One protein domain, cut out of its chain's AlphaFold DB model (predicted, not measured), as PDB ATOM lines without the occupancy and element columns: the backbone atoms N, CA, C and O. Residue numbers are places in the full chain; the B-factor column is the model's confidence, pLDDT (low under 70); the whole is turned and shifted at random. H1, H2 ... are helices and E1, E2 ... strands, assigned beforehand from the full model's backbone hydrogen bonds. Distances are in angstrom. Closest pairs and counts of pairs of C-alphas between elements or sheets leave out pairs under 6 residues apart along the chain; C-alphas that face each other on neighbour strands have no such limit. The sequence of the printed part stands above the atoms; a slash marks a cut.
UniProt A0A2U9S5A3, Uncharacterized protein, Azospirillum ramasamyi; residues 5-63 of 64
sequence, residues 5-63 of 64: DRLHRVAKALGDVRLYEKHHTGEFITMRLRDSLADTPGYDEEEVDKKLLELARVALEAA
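This is residues 5 to 63 of the 64 residues of an uncharacterized protein of Azospirillum ramasamyi (UniProt A0A2U9S5A3). Two helices, H1 and the longer H3, cross at a steep tilt, and a hairpin of two strands, E1 and E2, reaches away beyond the end of H1, making the length of the model together with it. A short helix, H2, turns off at the foot of the hairpin and leads back to H3. The printed part has 59 residues in the order H1, E1, E2, H2, H3; the two-stranded sheet, order E1 - E2, is antiparallel, and the class is mixed, helices and strands. It is only just loose, close to compact, with a radius of gyration of the C-alphas of 12.9 A, and elongated, spanning 41 by 26 by 15 A.

Begin at H1, residues 5 to 15, and go on to the hairpin of E1, residues 18 to 22, and E2, residues 28 to 32. Across these antiparallel strands N 19 and O 31 are 2.8 A apart and N 29 and O 21 2.9 A, both within hydrogen-bond range. Next find H2, residues 33 to 38; it only just touches H1, with 3 pairs of C-alphas within 8 A, closest Gly 15 and Arg 34 at 4.6 A, about perpendicular at 78 degrees. H3, residues 45 to 61, touches H1 at a steep tilt of 66 degrees, opposite ways; their closest C-alphas, of Ala 11 and Leu 52, are 4.9 A apart. With residues 45 to 52 alone H3 touches H2, closest C-alphas Leu 37 and Val 48 at 6.2 A; the two form a helical hairpin, opposite ways, at 35.4 degrees, only just steep. The helix packing is mostly crossed, with no touching pair at a shallow tilt. H3 is apart from E1 and E2. In H1, H2 and H3 every O i to N i+4 pair is within hydrogen-bond range.

Find C-alpha 5 at (4.808, -4.085, 37.786); from there H1 runs 15.5 A to C-alpha 15. E1 is 13.0 A long, E2 13.3 A and H2 8.7 A. H3 runs 24.5 A to C-alpha 61 at (-9.453, -0.112, 35.549).

The two C-alphas farthest apart, of Asp 5 and Thr 25, are 41.7 A apart. The printed part has no cut and no long link. Its mean pLDDT is 92.9, and no printed residue is under 70.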
ATOM      1  N   ASP A   5       3.731  -5.008  38.146       92.38
ATOM      2  CA  ASP A   5       4.808  -4.085  37.786       92.38
ATOM      3  C   ASP A   5       4.260  -2.872  37.033       92.38
ATOM      4  O   ASP A   5       4.749  -1.749  37.188       92.38
ATOM      5  N   ARG A   6       3.215  -3.060  36.220       93.06
ATOM      6  CA  ARG A   6       2.496  -1.940  35.594       93.06
ATOM      7  C   ARG A   6       1.819  -1.064  36.649       93.06
ATOM      8  O   ARG A   6       1.982   0.151  36.591       93.06
ATOM      9  N   LEU A   7       1.131  -1.659  37.623       95.31
ATOM     10  CA  LEU A   7       0.463  -0.928  38.702       95.31
ATOM     11  C   LEU A   7       1.446  -0.063  39.506       95.31
ATOM     12  O   LEU A   7       1.217   1.134  39.668       95.31
ATOM     13  N   HIS A   8       2.574  -0.633  39.946       95.19
ATOM     14  CA  HIS A   8       3.577   0.111  40.722       95.19
ATOM     15  C   HIS A   8       4.231   1.227  39.897       95.19
ATOM     16  O   HIS A   8       4.475   2.317  40.413       95.19
ATOM     17  N   ARG A   9       4.480   0.998  38.599       95.88
ATOM     18  CA  ARG A   9       4.997   2.048  37.704       95.88
ATOM     19  C   ARG A   9       4.025   3.216  37.567       95.88
ATOM     20  O   ARG A   9       4.463   4.363  37.610       95.88
ATOM     21  N   VAL A  10       2.730   2.937  37.425       95.81
ATOM     22  CA  VAL A  10       1.697   3.978  37.342       95.81
ATOM     23  C   VAL A  10       1.568   4.723  38.667       95.81
ATOM     24  O   VAL A  10       1.554   5.946  38.653       95.81
ATOM     25  N   ALA A  11       1.564   4.023  39.804       96.94
ATOM     26  CA  ALA A  11       1.519   4.651  41.126       96.94
ATOM     27  C   ALA A  11       2.703   5.602  41.351       96.94
ATOM     28  O   ALA A  11       2.516   6.747  41.766       96.94
ATOM     29  N   LYS A  12       3.916   5.169  40.984       96.56
ATOM     30  CA  LYS A  12       5.111   6.019  41.031       96.56
ATOM     31  C   LYS A  12       4.961   7.253  40.140       96.56
ATOM     32  O   LYS A  12       5.208   8.365  40.592       96.56
ATOM     33  N   ALA A  13       4.525   7.063  38.893       96.81
ATOM     34  CA  ALA A  13       4.331   8.163  37.952       96.81
ATOM     35  C   ALA A  13       3.272   9.164  38.439       96.81
ATOM     36  O   ALA A  13       3.483  10.366  38.319       96.81
ATOM     37  N   LEU A  14       2.171   8.681  39.027       96.12
ATOM     38  CA  LEU A  14       1.136   9.518  39.636       96.12
ATOM     39  C   LEU A  14       1.693  10.352  40.789       96.12
ATOM     40  O   LEU A  14       1.424  11.547  40.858       96.12
ATOM     41  N   GLY A  15       2.503   9.749  41.661       96.06
ATOM     42  CA  GLY A  15       3.130  10.456  42.777       96.06
ATOM     43  C   GLY A  15       4.021  11.621  42.339       96.06
ATOM     44  O   GLY A  15       4.079  12.624  43.045       96.06
ATOM     45  N   ASP A  16       4.662  11.512  41.172       96.38
ATOM     46  CA  ASP A  16       5.542  12.538  40.596       96.38
ATOM     47  C   ASP A  16       4.797  13.607  39.766       96.38
ATOM     48  O   ASP A  16       5.415  14.580  39.317       96.38
ATOM     49  N   VAL A  17       3.476  13.477  39.573       94.94
ATOM     50  CA  VAL A  17       2.664  14.493  38.886       94.94
ATOM     51  C   VAL A  17       2.716  15.803  39.662       94.94
ATOM     52  O   VAL A  17       2.492  15.843  40.870       94.94
ATOM     53  N   ARG A  18       2.979  16.896  38.941       93.56
ATOM     54  CA  ARG A  18       2.949  18.245  39.502       93.56
ATOM     55  C   ARG A  18       1.516  18.743  39.601       93.56
ATOM     56  O   ARG A  18       0.828  18.874  38.590       93.56
ATOM     57  N   LEU A  19       1.113  19.060  40.817       90.38
ATOM     58  CA  LEU A  19      -0.060  19.856  41.114       90.38
ATOM     59  C   LEU A  19       0.301  21.336  40.990       90.38
ATOM     60  O   LEU A  19       1.441  21.738  41.249       90.38
ATOM     61  N   TYR A  20      -0.682  22.127  40.577       88.00
ATOM     62  CA  TYR A  20      -0.586  23.577  40.512       88.00
ATOM     63  C   TYR A  20      -1.719  24.159  41.337       88.00
ATOM     64  O   TYR A  20      -2.889  23.930  41.032       88.00
ATOM     65  N   GLU A  21      -1.367  24.932  42.354       81.56
ATOM     66  CA  GLU A  21      -2.328  25.677  43.153       81.56
ATOM     67  C   GLU A  21      -2.062  27.168  42.982       81.56
ATOM     68  O   GLU A  21      -0.929  27.640  43.107       81.56
ATOM     69  N   LYS A  22      -3.116  27.917  42.657       83.62
ATOM     70  CA  LYS A  22      -3.047  29.373  42.631       83.62
ATOM     71  C   LYS A  22      -3.348  29.880  44.032       83.62
ATOM     72  O   LYS A  22      -4.499  29.864  44.465       83.62
ATOM     73  N   HIS A  23      -2.317  30.352  44.713       81.00
ATOM     74  CA  HIS A  23      -2.446  30.914  46.044       81.00
ATOM     75  C   HIS A  23      -3.195  32.259  46.000       81.00
ATOM     76  O   HIS A  23      -3.184  32.971  44.989       81.00
ATOM     77  N   HIS A  24      -3.832  32.643  47.109       78.38
ATOM     78  CA  HIS A  24      -4.607  33.888  47.199       78.38
ATOM     79  C   HIS A  24      -3.749  35.157  47.018       78.38
ATOM     80  O   HIS A  24      -4.282  36.218  46.699       78.38
ATOM     81  N   THR A  25      -2.424  35.043  47.170       87.50
ATOM     82  CA  THR A  25      -1.433  36.100  46.886       87.50
ATOM     83  C   THR A  25      -1.166  36.299  45.389       87.50
ATOM     84  O   THR A  25      -0.511  37.266  45.009       87.50
ATOM     85  N   GLY A  26      -1.673  35.412  44.526       84.62
ATOM     86  CA  GLY A  26      -1.412  35.413  43.085       84.62
ATOM     87  C   GLY A  26      -0.222  34.550  42.659       84.62
ATOM     88  O   GLY A  26       0.029  34.429  41.460       84.62
ATOM     89  N   GLU A  27       0.477  33.924  43.606       86.88
ATOM     90  CA  GLU A  27       1.580  33.001  43.329       86.88
ATOM     91  C   GLU A  27       1.065  31.644  42.832       86.88
ATOM     92  O   GLU A  27       0.033  31.142  43.284       86.88
ATOM     93  N   PHE A  28       1.802  31.039  41.900       82.81
ATOM     94  CA  PHE A  28       1.590  29.655  41.492       82.81
ATOM     95  C   PHE A  28       2.531  28.757  42.278       82.81
ATOM     96  O   PHE A  28       3.747  28.800  42.088       82.81
ATOM     97  N   ILE A  29       1.954  27.928  43.138       85.00
ATOM     98  CA  ILE A  29       2.689  26.916  43.880       85.00
ATOM     99  C   ILE A  29       2.651  25.633  43.063       85.00
ATOM    100  O   ILE A  29       1.600  25.224  42.565       85.00
ATOM    101  N   THR A  30       3.815  25.007  42.912       90.81
ATOM    102  CA  THR A  30       3.925  23.671  42.336       90.81
ATOM    103  C   THR A  30       4.439  22.706  43.389       90.81
ATOM    104  O   THR A  30       5.425  22.985  44.067       90.81
ATOM    105  N   MET A  31       3.769  21.570  43.519       93.69
ATOM    106  CA  MET A  31       4.184  20.472  44.389       93.69
ATOM    107  C   MET A  31       3.850  19.146  43.727       93.69
ATOM    108  O   MET A  31       2.974  19.086  42.862       93.69
ATOM    109  N   ARG A  32       4.553  18.076  44.088       95.69
ATOM    110  CA  ARG A  32       4.183  16.747  43.596       95.69
ATOM    111  C   ARG A  32       2.951  16.258  44.348       95.69
ATOM    112  O   ARG A  32       2.787  16.570  45.524       95.69
ATOM    113  N   LEU A  33       2.125  15.437  43.699       95.44
ATOM    114  CA  LEU A  33       0.965  14.815  44.342       95.44
ATOM    115  C   LEU A  33       1.363  14.082  45.628       95.44
ATOM    116  O   LEU A  33       0.662  14.175  46.629       95.44
ATOM    117  N   ARG A  34       2.510  13.396  45.627       96.88
ATOM    118  CA  ARG A  34       2.978  12.690  46.824       96.88
ATOM    119  C   ARG A  34       3.310  13.615  47.993       96.88
ATOM    120  O   ARG A  34       3.028  13.258  49.127       96.88
ATOM    121  N   ASP A  35       3.880  14.783  47.702       95.19
ATOM    122  CA  ASP A  35       4.243  15.761  48.729       95.19
ATOM    123  C   ASP A  35       2.956  16.369  49.313       95.19
ATOM    124  O   ASP A  35       2.789  16.429  50.524       95.19
ATOM    125  N   SER A  36       1.979  16.676  48.450       93.75
ATOM    126  CA  SER A  36       0.647  17.133  48.866       93.75
ATOM    127  C   SER A  36      -0.085  16.130  49.768       93.75
ATOM    128  O   SER A  36      -0.736  16.524  50.736       93.75
ATOM    129  N   LEU A  37       0.020  14.830  49.470       94.69
ATOM    130  CA  LEU A  37      -0.546  13.784  50.321       94.69
ATOM    131  C   LEU A  37       0.182  13.723  51.668       94.69
ATOM    132  O   LEU A  37      -0.486  13.707  52.692       94.69
ATOM    133  N   ALA A  38       1.516  13.754  51.674       95.62
ATOM    134  CA  ALA A  38       2.319  13.710  52.900       95.62
ATOM    135  C   ALA A  38       2.083  14.919  53.832       95.62
ATOM    136  O   ALA A  38       2.196  14.788  55.048       95.62
ATOM    137  N   ASP A  39       1.704  16.076  53.283       93.06
ATOM    138  CA  ASP A  39       1.331  17.260  54.067       93.06
ATOM    139  C   ASP A  39      -0.062  17.132  54.729       93.06
ATOM    140  O   ASP A  39      -0.439  17.946  55.578       93.06
ATOM    141  N   THR A  40      -0.847  16.110  54.368       90.69
ATOM    142  CA  THR A  40      -2.184  15.871  54.924       90.69
ATOM    143  C   THR A  40      -2.102  15.057  56.225       90.69
ATOM    144  O   THR A  40      -1.505  13.980  56.244       90.69
ATOM    145  N   PRO A  41      -2.753  15.487  57.327       92.81
ATOM    146  CA  PRO A  41      -2.778  14.711  58.564       92.81
ATOM    147  C   PRO A  41      -3.288  13.278  58.352       92.81
ATOM    148  O   PRO A  41      -4.366  13.072  57.797       92.81
ATOM    149  N   GLY A  42      -2.527  12.294  58.839       90.69
ATOM    150  CA  GLY A  42      -2.849  10.868  58.706       90.69
ATOM    151  C   GLY A  42      -2.230  10.172  57.488       90.69
ATOM    152  O   GLY A  42      -2.472   8.984  57.311       90.69
ATOM    153  N   TYR A  43      -1.430  10.878  56.685       93.50
ATOM    154  CA  TYR A  43      -0.643  10.308  55.592       93.50
ATOM    155  C   TYR A  43       0.836  10.229  55.974       93.50
ATOM    156  O   TYR A  43       1.606  11.160  55.748       93.50
ATOM    157  N   ASP A  44       1.237   9.105  56.564       95.06
ATOM    158  CA  ASP A  44       2.651   8.737  56.608       95.06
ATOM    159  C   ASP A  44       3.111   8.172  55.249       95.06
ATOM    160  O   ASP A  44       2.336   8.073  54.296       95.06
ATOM    161  N   GLU A  45       4.393   7.825  55.138       94.06
ATOM    162  CA  GLU A  45       4.972   7.313  53.889       94.06
ATOM    163  C   GLU A  45       4.237   6.064  53.364       94.06
ATOM    164  O   GLU A  45       4.007   5.943  52.159       94.06
ATOM    165  N   GLU A  46       3.803   5.170  54.259       96.44
ATOM    166  CA  GLU A  46       3.098   3.941  53.889       96.44
ATOM    167  C   GLU A  46       1.682   4.238  53.375       96.44
ATOM    168  O   GLU A  46       1.269   3.712  52.334       96.44
ATOM    169  N   GLU A  47       0.941   5.119  54.050       97.25
ATOM    170  CA  GLU A  47      -0.402   5.509  53.619       97.25
ATOM    171  C   GLU A  47      -0.376   6.329  52.316       97.25
ATOM    172  O   GLU A  47      -1.266   6.163  51.475       97.25
ATOM    173  N   VAL A  48       0.667   7.135  52.072       97.31
ATOM    174  CA  VAL A  48       0.881   7.796  50.770       97.31
ATOM    175  C   VAL A  48       1.035   6.762  49.656       97.31
ATOM    176  O   VAL A  48       0.321   6.827  48.651       97.31
ATOM    177  N   ASP A  49       1.926   5.785  49.822       96.81
ATOM    178  CA  ASP A  49       2.183   4.772  48.794       96.81
ATOM    179  C   ASP A  49       0.948   3.900  48.528       96.81
ATOM    180  O   ASP A  49       0.590   3.637  47.372       96.81
ATOM    181  N   LYS A  50       0.226   3.517  49.583       97.19
ATOM    182  CA  LYS A  50      -1.048   2.798  49.481       97.19
ATOM    183  C   LYS A  50      -2.098   3.604  48.723       97.19
ATOM    184  O   LYS A  50      -2.790   3.048  47.865       97.19
ATOM    185  N   LYS A  51      -2.201   4.911  48.982       97.44
ATOM    186  CA  LYS A  51      -3.145   5.778  48.271       97.44
ATOM    187  C   LYS A  51      -2.793   5.920  46.797       97.44
ATOM    188  O   LYS A  51      -3.676   5.848  45.945       97.44
ATOM    189  N   LEU A  52      -1.510   6.066  46.476       97.75
ATOM    190  CA  LEU A  52      -1.041   6.117  45.093       97.75
ATOM    191  C   LEU A  52      -1.307   4.799  44.351       97.75
ATOM    192  O   LEU A  52      -1.696   4.829  43.183       97.75
ATOM    193  N   LEU A  53      -1.162   3.650  45.018       97.62
ATOM    194  CA  LEU A  53      -1.528   2.342  44.464       97.62
ATOM    195  C   LEU A  53      -3.038   2.212  44.218       97.62
ATOM    196  O   LEU A  53      -3.437   1.700  43.172       97.62
ATOM    197  N   GLU A  54      -3.874   2.688  45.143       97.06
ATOM    198  CA  GLU A  54      -5.334   2.723  44.977       97.06
ATOM    199  C   GLU A  54      -5.727   3.571  43.757       97.06
ATOM    200  O   GLU A  54      -6.457   3.102  42.882       97.06
ATOM    201  N   LEU A  55      -5.181   4.785  43.646       96.31
ATOM    202  CA  LEU A  55      -5.430   5.681  42.514       96.31
ATOM    203  C   LEU A  55      -4.952   5.076  41.189       96.31
ATOM    204  O   LEU A  55      -5.669   5.128  40.190       96.31
ATOM    205  N   ALA A  56      -3.764   4.466  41.178       96.38
ATOM    206  CA  ALA A  56      -3.223   3.793  40.001       96.38
ATOM    207  C   ALA A  56      -4.109   2.637  39.540       96.38
ATOM    208  O   ALA A  56      -4.309   2.455  38.338       96.38
ATOM    209  N   ARG A  57      -4.656   1.871  40.488       95.81
ATOM    210  CA  ARG A  57      -5.582   0.782  40.194       95.81
ATOM    211  C   ARG A  57      -6.850   1.320  39.539       95.81
ATOM    212  O   ARG A  57      -7.185   0.868  38.453       95.81
ATOM    213  N   VAL A  58      -7.503   2.314  40.143       95.88
ATOM    214  CA  VAL A  58      -8.727   2.920  39.586       95.88
ATOM    215  C   VAL A  58      -8.479   3.494  38.188       95.88
ATOM    216  O   VAL A  58      -9.278   3.279  37.282       95.88
ATOM    217  N   ALA A  59      -7.355   4.184  37.983       92.88
ATOM    218  CA  ALA A  59      -7.009   4.760  36.686       92.88
ATOM    219  C   ALA A  59      -6.790   3.695  35.601       92.88
ATOM    220  O   ALA A  59      -7.177   3.895  34.452       92.88
ATOM    221  N   LEU A  60      -6.162   2.571  35.955       93.00
ATOM    222  CA  LEU A  60      -5.953   1.463  35.030       93.00
ATOM    223  C   LEU A  60      -7.257   0.707  34.738       93.00
ATOM    224  O   LEU A  60      -7.470   0.356  33.587       93.00
ATOM    225  N   GLU A  61      -8.123   0.497  35.736       92.50
ATOM    226  CA  GLU A  61      -9.453  -0.112  35.549       92.50
ATOM    227  C   GLU A  61     -10.345   0.748  34.640       92.50
ATOM    228  O   GLU A  61     -11.053   0.214  33.798       92.50
ATOM    229  N   ALA A  62     -10.285   2.079  34.755       91.00
ATOM    230  CA  ALA A  62     -11.056   2.990  33.904       91.00
ATOM    231  C   ALA A  62     -10.550   3.077  32.449       91.00
ATOM    232  O   ALA A  62     -11.230   3.648  31.597       91.00
ATOM    233  N   ALA A  63      -9.340   2.583  32.180       87.50
ATOM    234  CA  ALA A  63      -8.728   2.576  30.854       87.50
ATOM    235  C   ALA A  63      -8.920   1.242  30.104       87.50
ATOM    236  O   ALA A  63      -8.457   1.131  28.965       87.50
TER     237      ALA A  63